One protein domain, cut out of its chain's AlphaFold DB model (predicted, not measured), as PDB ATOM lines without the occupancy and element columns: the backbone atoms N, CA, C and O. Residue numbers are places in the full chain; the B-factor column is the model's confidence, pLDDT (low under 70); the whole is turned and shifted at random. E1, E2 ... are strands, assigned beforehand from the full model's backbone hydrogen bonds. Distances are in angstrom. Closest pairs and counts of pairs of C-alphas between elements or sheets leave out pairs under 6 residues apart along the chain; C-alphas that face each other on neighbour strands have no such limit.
ATOM      1  N   GLY A 168     209.290 236.883 186.920       78.00
ATOM      2  CA  GLY A 168     210.277 236.568 185.877       78.00
ATOM      3  C   GLY A 168     211.569 237.393 185.976       78.00
ATOM      4  O   GLY A 168     211.538 238.551 186.386       78.00
ATOM      5  N   HIS A 169     212.699 236.802 185.564       85.25
ATOM      6  CA  HIS A 169     213.976 237.499 185.337       85.25
ATOM      7  C   HIS A 169     214.092 237.860 183.850       85.25
ATOM      8  O   HIS A 169     214.429 237.010 183.020       85.25
ATOM      9  N   GLY A 170     213.736 239.092 183.502       90.19
ATOM     10  CA  GLY A 170     213.724 239.568 182.127       90.19
ATOM     11  C   GLY A 170     213.357 241.041 182.021       90.19
ATOM     12  O   GLY A 170     212.822 241.638 182.960       90.19
ATOM     13  N   THR A 171     213.583 241.606 180.840       92.31
ATOM     14  CA  THR A 171     213.371 243.023 180.544       92.31
ATOM     15  C   THR A 171     212.460 243.206 179.334       92.31
ATOM     16  O   THR A 171     212.595 242.543 178.307       92.31
ATOM     17  N   TRP A 172     211.512 244.139 179.439       93.50
ATOM     18  CA  TRP A 172     210.707 244.576 178.300       93.50
ATOM     19  C   TRP A 172     211.499 245.510 177.387       93.50
ATOM     20  O   TRP A 172     211.968 246.557 177.840       93.50
ATOM     21  N   HIS A 173     211.550 245.153 176.106       93.94
ATOM     22  CA  HIS A 173     212.037 245.968 175.001       93.94
ATOM     23  C   HIS A 173     210.883 246.301 174.061       93.94
ATOM     24  O   HIS A 173     210.026 245.464 173.796       93.94
ATOM     25  N   TYR A 174     210.857 247.517 173.546       94.06
ATOM     26  CA  TYR A 174     209.914 247.958 172.538       94.06
ATOM     27  C   TYR A 174     210.612 248.033 171.188       94.06
ATOM     28  O   TYR A 174     211.693 248.609 171.086       94.06
ATOM     29  N   GLU A 175     209.988 247.485 170.158       92.62
ATOM     30  CA  GLU A 175     210.411 247.621 168.772       92.62
ATOM     31  C   GLU A 175     209.305 248.291 167.979       92.62
ATOM     32  O   GLU A 175     208.213 247.755 167.805       92.62
ATOM     33  N   HIS A 176     209.602 249.497 167.528       89.81
ATOM     34  CA  HIS A 176     208.705 250.304 166.731       89.81
ATOM     35  C   HIS A 176     208.799 249.909 165.253       89.81
ATOM     36  O   HIS A 176     209.904 249.806 164.723       89.81
ATOM     37  N   PHE A 177     207.667 249.758 164.561       84.56
ATOM     38  CA  PHE A 177     207.651 249.325 163.153       84.56
ATOM     39  C   PHE A 177     208.028 250.425 162.161       84.56
ATOM     40  O   PHE A 177     208.189 250.182 160.972       84.56
ATOM     41  N   GLY A 178     208.153 251.657 162.644       80.69
ATOM     42  CA  GLY A 178     208.393 252.822 161.799       80.69
ATOM     43  C   GLY A 178     207.117 253.363 161.169       80.69
ATOM     44  O   GLY A 178     207.176 254.474 160.674       80.69
ATOM     45  N   SER A 179     206.003 252.626 161.250       77.38
ATOM     46  CA  SER A 179     204.649 253.016 160.856       77.38
ATOM     47  C   SER A 179     203.582 252.207 161.596       77.38
ATOM     48  O   SER A 179     203.884 251.213 162.258       77.38
ATOM     49  N   THR A 180     202.322 252.640 161.512       82.19
ATOM     50  CA  THR A 180     201.194 251.794 161.921       82.19
ATOM     51  C   THR A 180     200.968 250.738 160.846       82.19
ATOM     52  O   THR A 180     200.660 251.074 159.705       82.19
ATOM     53  N   VAL A 181     201.087 249.467 161.216       80.75
ATOM     54  CA  VAL A 181     200.929 248.322 160.312       80.75
ATOM     55  C   VAL A 181     199.694 247.502 160.679       80.75
ATOM     56  O   VAL A 181     199.318 247.392 161.850       80.75
ATOM     57  N   LYS A 182     199.059 246.911 159.664       82.88
ATOM     58  CA  LYS A 182     197.938 245.976 159.807       82.88
ATOM     59  C   LYS A 182     198.494 244.572 160.064       82.88
ATOM     60  O   LYS A 182     199.238 244.051 159.243       82.88
ATOM     61  N   LEU A 183     198.143 243.955 161.190       79.25
ATOM     62  CA  LEU A 183     198.619 242.629 161.598       79.25
ATOM     63  C   LEU A 183     197.457 241.667 161.833       79.25
ATOM     64  O   LEU A 183     196.370 242.070 162.244       79.25
ATOM     65  N   ARG A 184     197.716 240.369 161.643       79.12
ATOM     66  CA  ARG A 184     196.805 239.292 162.048       79.12
ATOM     67  C   ARG A 184     197.245 238.730 163.395       79.12
ATOM     68  O   ARG A 184     198.369 238.258 163.547       79.12
ATOM     69  N   LYS A 185     196.353 238.766 164.381       75.75
ATOM     70  CA  LYS A 185     196.591 238.291 165.747       75.75
ATOM     71  C   LYS A 185     195.617 237.172 166.087       75.75
ATOM     72  O   LYS A 185     194.443 237.225 165.736       75.75
ATOM     73  N   ARG A 186     196.087 236.155 166.811       66.50
ATOM     74  CA  ARG A 186     195.203 235.130 167.378       66.50
ATOM     75  C   ARG A 186     194.597 235.649 168.696       66.50
ATOM     76  O   ARG A 186     195.363 236.031 169.584       66.50
ATOM     77  N   PRO A 187     193.264 235.661 168.861       64.88
ATOM     78  CA  PRO A 187     192.628 236.094 170.095       64.88
ATOM     79  C   PRO A 187     192.983 235.135 171.238       64.88
ATOM     80  O   PRO A 187     192.898 233.910 171.110       64.88
ATOM     81  N   LEU A 188     193.399 235.698 172.375       54.62
ATOM     82  CA  LEU A 188     193.673 234.930 173.588       54.62
ATOM     83  C   LEU A 188     192.375 234.289 174.099       54.62
ATOM     84  O   LEU A 188     191.378 234.973 174.303       54.62
ATOM     85  N   GLY A 189     192.398 232.976 174.341       51.72
ATOM     86  CA  GLY A 189     191.290 232.252 174.976       51.72
ATOM     87  C   GLY A 189     190.311 231.558 174.026       51.72
ATOM     88  O   GLY A 189     189.491 230.771 174.492       51.72
ATOM     89  N   VAL A 190     190.425 231.741 172.705       52.38
ATOM     90  CA  VAL A 190     189.629 230.969 171.737       52.38
ATOM     91  C   VAL A 190     190.376 229.682 171.403       52.38
ATOM     92  O   VAL A 190     191.046 229.556 170.380       52.38
ATOM     93  N   ARG A 191     190.274 228.694 172.297       48.69
ATOM     94  CA  ARG A 191     190.564 227.300 171.949       48.69
ATOM     95  C   ARG A 191     189.390 226.848 171.086       48.69
ATOM     96  O   ARG A 191     188.391 226.360 171.604       48.69
ATOM     97  N   ALA A 192     189.441 227.176 169.797       49.12
ATOM     98  CA  ALA A 192     188.366 226.858 168.875       49.12
ATOM     99  C   ALA A 192     188.147 225.345 168.906       49.12
ATOM    100  O   ALA A 192     189.027 224.567 168.533       49.12
ATOM    101  N   ALA A 193     186.987 224.936 169.409       51.25
ATOM    102  CA  ALA A 193     186.488 223.588 169.242       51.25
ATOM    103  C   ALA A 193     186.275 223.378 167.733       51.25
ATOM    104  O   ALA A 193     185.238 223.750 167.200       51.25
ATOM    105  N   GLY A 194     187.302 222.881 167.040       49.81
ATOM    106  CA  GLY A 194     187.208 222.427 165.651       49.81
ATOM    107  C   GLY A 194     187.440 223.455 164.536       49.81
ATOM    108  O   GLY A 194     186.846 223.295 163.481       49.81
ATOM    109  N   GLY A 195     188.285 224.480 164.698       49.22
ATOM    110  CA  GLY A 195     188.609 225.343 163.548       49.22
ATOM    111  C   GLY A 195     189.799 226.268 163.768       49.22
ATOM    112  O   GLY A 195     189.781 227.117 164.655       49.22
ATOM    113  N   TRP A 196     190.830 226.122 162.944       49.53
ATOM    114  CA  TRP A 196     192.129 226.794 163.040       49.53
ATOM    115  C   TRP A 196     192.129 228.309 162.716       49.53
ATOM    116  O   TRP A 196     193.197 228.908 162.622       49.53
ATOM    117  N   GLU A 197     190.974 228.973 162.589       53.75
ATOM    118  CA  GLU A 197     190.880 230.121 161.666       53.75
ATOM    119  C   GLU A 197     190.375 231.467 162.199       53.75
ATOM    120  O   GLU A 197     190.185 232.394 161.416       53.75
ATOM    121  N   LYS A 198     190.180 231.680 163.501       63.50
ATOM    122  CA  LYS A 198     189.775 233.027 163.957       63.50
ATOM    123  C   LYS A 198     190.989 233.894 164.256       63.50
ATOM    124  O   LYS A 198     191.356 234.063 165.411       63.50
ATOM    125  N   PHE A 199     191.618 234.420 163.209       69.94
ATOM    126  CA  PHE A 199     192.544 235.546 163.332       69.94
ATOM    127  C   PHE A 199     191.761 236.861 163.336       69.94
ATOM    128  O   PHE A 199     190.873 237.063 162.513       69.94
ATOM    129  N   GLU A 200     192.119 237.762 164.241       72.56
ATOM    130  CA  GLU A 200     191.640 239.138 164.265       72.56
ATOM    131  C   GLU A 200     192.645 240.036 163.542       72.56
ATOM    132  O   GLU A 200     193.859 239.861 163.671       72.56
ATOM    133  N   THR A 201     192.139 240.991 162.768       79.31
ATOM    134  CA  THR A 201     192.968 242.038 162.169       79.31
ATOM    135  C   THR A 201     193.080 243.197 163.151       79.31
ATOM    136  O   THR A 201     192.062 243.746 163.561       79.31
ATOM    137  N   VAL A 202     194.304 243.590 163.491       77.31
ATOM    138  CA  VAL A 202     194.596 244.714 164.389       77.31
ATOM    139  C   VAL A 202     195.563 245.691 163.725       77.31
ATOM    140  O   VAL A 202     196.349 245.301 162.865       77.31
ATOM    141  N   PHE A 203     195.538 246.953 164.146       82.44
ATOM    142  CA  PHE A 203     196.536 247.945 163.751       82.44
ATOM    143  C   PHE A 203     197.499 248.181 164.909       82.44
ATOM    144  O   PHE A 203     197.079 248.493 166.025       82.44
ATOM    145  N   ALA A 204     198.793 248.024 164.655       85.25
ATOM    146  CA  ALA A 204     199.823 248.142 165.676       85.25
ATOM    147  C   ALA A 204     200.976 249.018 165.197       85.25
ATOM    148  O   ALA A 204     201.302 249.061 164.017       85.25
ATOM    149  N   ARG A 205     201.602 249.712 166.142       87.00
ATOM    150  CA  ARG A 205     202.703 250.664 165.899       87.00
ATOM    151  C   ARG A 205     204.073 250.085 166.221       87.00
ATOM    152  O   ARG A 205     205.108 250.564 165.759       87.00
ATOM    153  N   GLY A 206     204.067 249.033 167.019       90.62
ATOM    154  CA  GLY A 206     205.242 248.294 167.412       90.62
ATOM    155  C   GLY A 206     204.864 247.067 168.218       90.62
ATOM    156  O   GLY A 206     203.687 246.733 168.407       90.62
ATOM    157  N   VAL A 207     205.892 246.407 168.726       92.69
ATOM    158  CA  VAL A 207     205.775 245.227 169.568       92.69
ATOM    159  C   VAL A 207     206.653 245.379 170.799       92.69
ATOM    160  O   VAL A 207     207.831 245.718 170.732       92.69
ATOM    161  N   TRP A 208     206.068 245.088 171.947       93.56
ATOM    162  CA  TRP A 208     206.770 244.854 173.190       93.56
ATOM    163  C   TRP A 208     207.239 243.406 173.229       93.56
ATOM    164  O   TRP A 208     206.449 242.484 173.041       93.56
ATOM    165  N   LYS A 209     208.524 243.200 173.482       93.62
ATOM    166  CA  LYS A 209     209.187 241.907 173.615       93.62
ATOM    167  C   LYS A 209     209.724 241.789 175.034       93.62
ATOM    168  O   LYS A 209     210.535 242.611 175.450       93.62
ATOM    169  N   TYR A 210     209.286 240.779 175.773       92.62
ATOM    170  CA  TYR A 210     209.888 240.440 177.058       92.62
ATOM    171  C   TYR A 210     211.052 239.491 176.807       92.62
ATOM    172  O   TYR A 210     210.840 238.386 176.305       92.62
ATOM    173  N   VAL A 211     212.265 239.940 177.108       92.62
ATOM    174  CA  VAL A 211     213.507 239.207 176.863       92.62
ATOM    175  C   VAL A 211     214.037 238.680 178.190       92.62
ATOM    176  O   VAL A 211     214.184 239.454 179.129       92.62
ATOM    177  N   GLY A 212     214.287 237.374 178.288       92.81
ATOM    178  CA  GLY A 212     214.841 236.758 179.495       92.81
ATOM    179  C   GLY A 212     216.287 237.182 179.747       92.81
ATOM    180  O   GLY A 212     217.098 237.189 178.823       92.81
ATOM    181  N   ASP A 213     216.633 237.489 181.000       91.75
ATOM    182  CA  ASP A 213     217.975 237.997 181.344       91.75
ATOM    183  C   ASP A 213     219.071 236.931 181.165       91.75
ATOM    184  O   ASP A 213     220.231 237.248 180.917       91.75
ATOM    185  N   ARG A 214     218.715 235.647 181.317       89.50
ATOM    186  CA  ARG A 214     219.679 234.535 181.337       89.50
ATOM    187  C   ARG A 214     220.079 234.053 179.946       89.50
ATOM    188  O   ARG A 214     221.214 233.631 179.753       89.50
ATOM    189  N   ASP A 215     219.136 234.035 179.013       88.44
ATOM    190  CA  ASP A 215     219.289 233.419 177.694       88.44
ATOM    191  C   ASP A 215     219.084 234.405 176.537       88.44
ATOM    192  O   ASP A 215     219.294 234.033 175.383       88.44
ATOM    193  N   GLY A 216     218.670 235.644 176.824       89.75
ATOM    194  CA  GLY A 216     218.384 236.656 175.811       89.75
ATOM    195  C   GLY A 216     217.207 236.289 174.904       89.75
ATOM    196  O   GLY A 216     217.031 236.898 173.847       89.75
ATOM    197  N   ARG A 217     216.399 235.283 175.266       90.12
ATOM    198  CA  ARG A 217     215.302 234.814 174.415       90.12
ATOM    199  C   ARG A 217     214.055 235.647 174.640       90.12
ATOM    200  O   ARG A 217     213.745 236.059 175.755       90.12
ATOM    201  N   VAL A 218     213.295 235.857 173.567       89.44
ATOM    202  CA  VAL A 218     211.987 236.513 173.646       89.44
ATOM    203  C   VAL A 218     210.971 235.521 174.208       89.44
ATOM    204  O   VAL A 218     210.563 234.589 173.520       89.44
ATOM    205  N   ILE A 219     210.557 235.741 175.452       87.62
ATOM    206  CA  ILE A 219     209.603 234.900 176.186       87.62
ATOM    207  C   ILE A 219     208.163 235.307 175.862       87.62
ATOM    208  O   ILE A 219     207.277 234.462 175.751       87.62
ATOM    209  N   MET A 220     207.913 236.610 175.714       85.75
ATOM    210  CA  MET A 220     206.569 237.146 175.493       85.75
ATOM    211  C   MET A 220     206.588 238.261 174.456       85.75
ATOM    212  O   MET A 220     207.567 239.000 174.340       85.75
ATOM    213  N   ARG A 221     205.486 238.387 173.714       87.94
ATOM    214  CA  ARG A 221     205.243 239.499 172.796       87.94
ATOM    215  C   ARG A 221     203.876 240.112 173.062       87.94
ATOM    216  O   ARG A 221     202.899 239.386 173.235       87.94
ATOM    217  N   GLU A 222     203.807 241.434 173.049       86.81
ATOM    218  CA  GLU A 222     202.564 242.192 173.151       86.81
ATOM    219  C   GLU A 222     202.564 243.334 172.139       86.81
ATOM    220  O   GLU A 222     203.530 244.081 172.038       86.81
ATOM    221  N   LEU A 223     201.493 243.457 171.360       88.62
ATOM    222  CA  LEU A 223     201.385 244.513 170.360       88.62
ATOM    223  C   LEU A 223     201.024 245.845 171.023       88.62
ATOM    224  O   LEU A 223     200.157 245.903 171.896       88.62
ATOM    225  N   ASP A 224     201.665 246.922 170.571       88.81
ATOM    226  CA  ASP A 224     201.232 248.285 170.866       88.81
ATOM    227  C   ASP A 224     200.131 248.692 169.879       88.81
ATOM    228  O   ASP A 224     200.368 249.351 168.863       88.81
ATOM    229  N   GLU A 225     198.926 248.201 170.155       79.31
ATOM    230  CA  GLU A 225     197.738 248.415 169.327       79.31
ATOM    231  C   GLU A 225     197.274 249.887 169.405       79.31
ATOM    232  O   GLU A 225     197.137 250.453 170.495       79.31
ATOM    233  N   TRP A 226     197.068 250.518 168.240       60.66
ATOM    234  CA  TRP A 226     196.532 251.884 168.087       60.66
ATOM    235  C   TRP A 226     195.004 251.860 168.152       60.66
ATOM    236  O   TRP A 226     194.423 250.894 167.661       60.66
ATOM    237  N   PRO A 227     194.380 252.895 168.753       53.03
ATOM    238  CA  PRO A 227     193.522 252.726 169.919       53.03
ATOM    239  C   PRO A 227     192.606 251.515 169.778       53.03
ATOM    240  O   PRO A 227     191.888 251.341 168.799       53.03
ATOM    241  N   ARG A 228     192.695 250.678 170.807       47.97
ATOM    242  CA  ARG A 228     191.859 249.510 171.048       47.97
ATOM    243  C   ARG A 228     190.412 249.806 170.629       47.97
ATOM    244  O   ARG A 228     189.778 250.634 171.262       47.97
ATOM    245  N   ASP A 229     189.946 249.095 169.605       36.66
ATOM    246  CA  ASP A 229     188.552 248.964 169.169       36.66
ATOM    247  C   ASP A 229     187.816 250.184 168.542       36.66
ATOM    248  O   ASP A 229     188.333 251.280 168.357       36.66
ATOM    249  N   VAL A 230     186.607 249.881 168.057       34.75
ATOM    250  CA  VAL A 230     185.831 250.420 166.917       34.75
ATOM    251  C   VAL A 230     185.322 251.872 167.082       34.75
ATOM    252  O   VAL A 230     184.460 252.312 166.324       34.75
ATOM    253  N   TRP A 231     185.822 252.645 168.051       34.81
ATOM    254  CA  TRP A 231     185.228 253.931 168.460       34.81
ATOM    255  C   TRP A 231     186.166 255.145 168.393       34.81
ATOM    256  O   TRP A 231     186.202 255.971 169.298       34.81
TER     257      TRP A 231
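What this domain is: This is residues 168 to 231 of the 314 residues of an uncharacterized protein of Lentithecium fluviatile CBS 122367 (UniProt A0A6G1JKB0). One twisted sheet is bent into a V: E1 and E2 make both arms, E3 lines one of them, and the loop of residues 186 to 199 lengthens the other. The 64 printed residues have no named helix and three strands, in sheet order E1 - E2 - E3, all antiparallel. The class is all strand; the whole is loose, with a radius of gyration of the C-alphas of 14.2 A, and spans 37 by 31 by 17 A.

How they stand to each other: E1, residues 170 to 185, and E2, residues 200 to 212, form an antiparallel hairpin at 163 degrees; C-alphas 170 and 212 face each other at 4.0 A, and N 173 and O 209 are within hydrogen-bond range at 2.8 A. E1 bends by 130 degrees at residue 182, E2 by 96 degrees at residue 203. E3, residues 218 to 225, forms a hairpin with E2, antiparallel at 146 degrees; C-alphas 204 and 225 face each other at 4.2 A, and N 208 and O 222 are 2.7 A apart. E1, E2 and E3 form a meander, each strand the antiparallel neighbour of the one before.

Where its parts are: E1 begins at C-alpha 170 (213.724, 239.568, 182.127) and measures 23.7 A, E2 27.9 A. E3, 19.1 A, ends at C-alpha 225 (197.738, 248.415, 169.327).

The domain as a whole: The C-alphas farthest apart, of Arg 214 and Trp 231, are 41.6 A apart. The printed part has no cut. The link E1 to E2 is long. Residues 186 to 199 and 226 to 231 have pLDDT under 70.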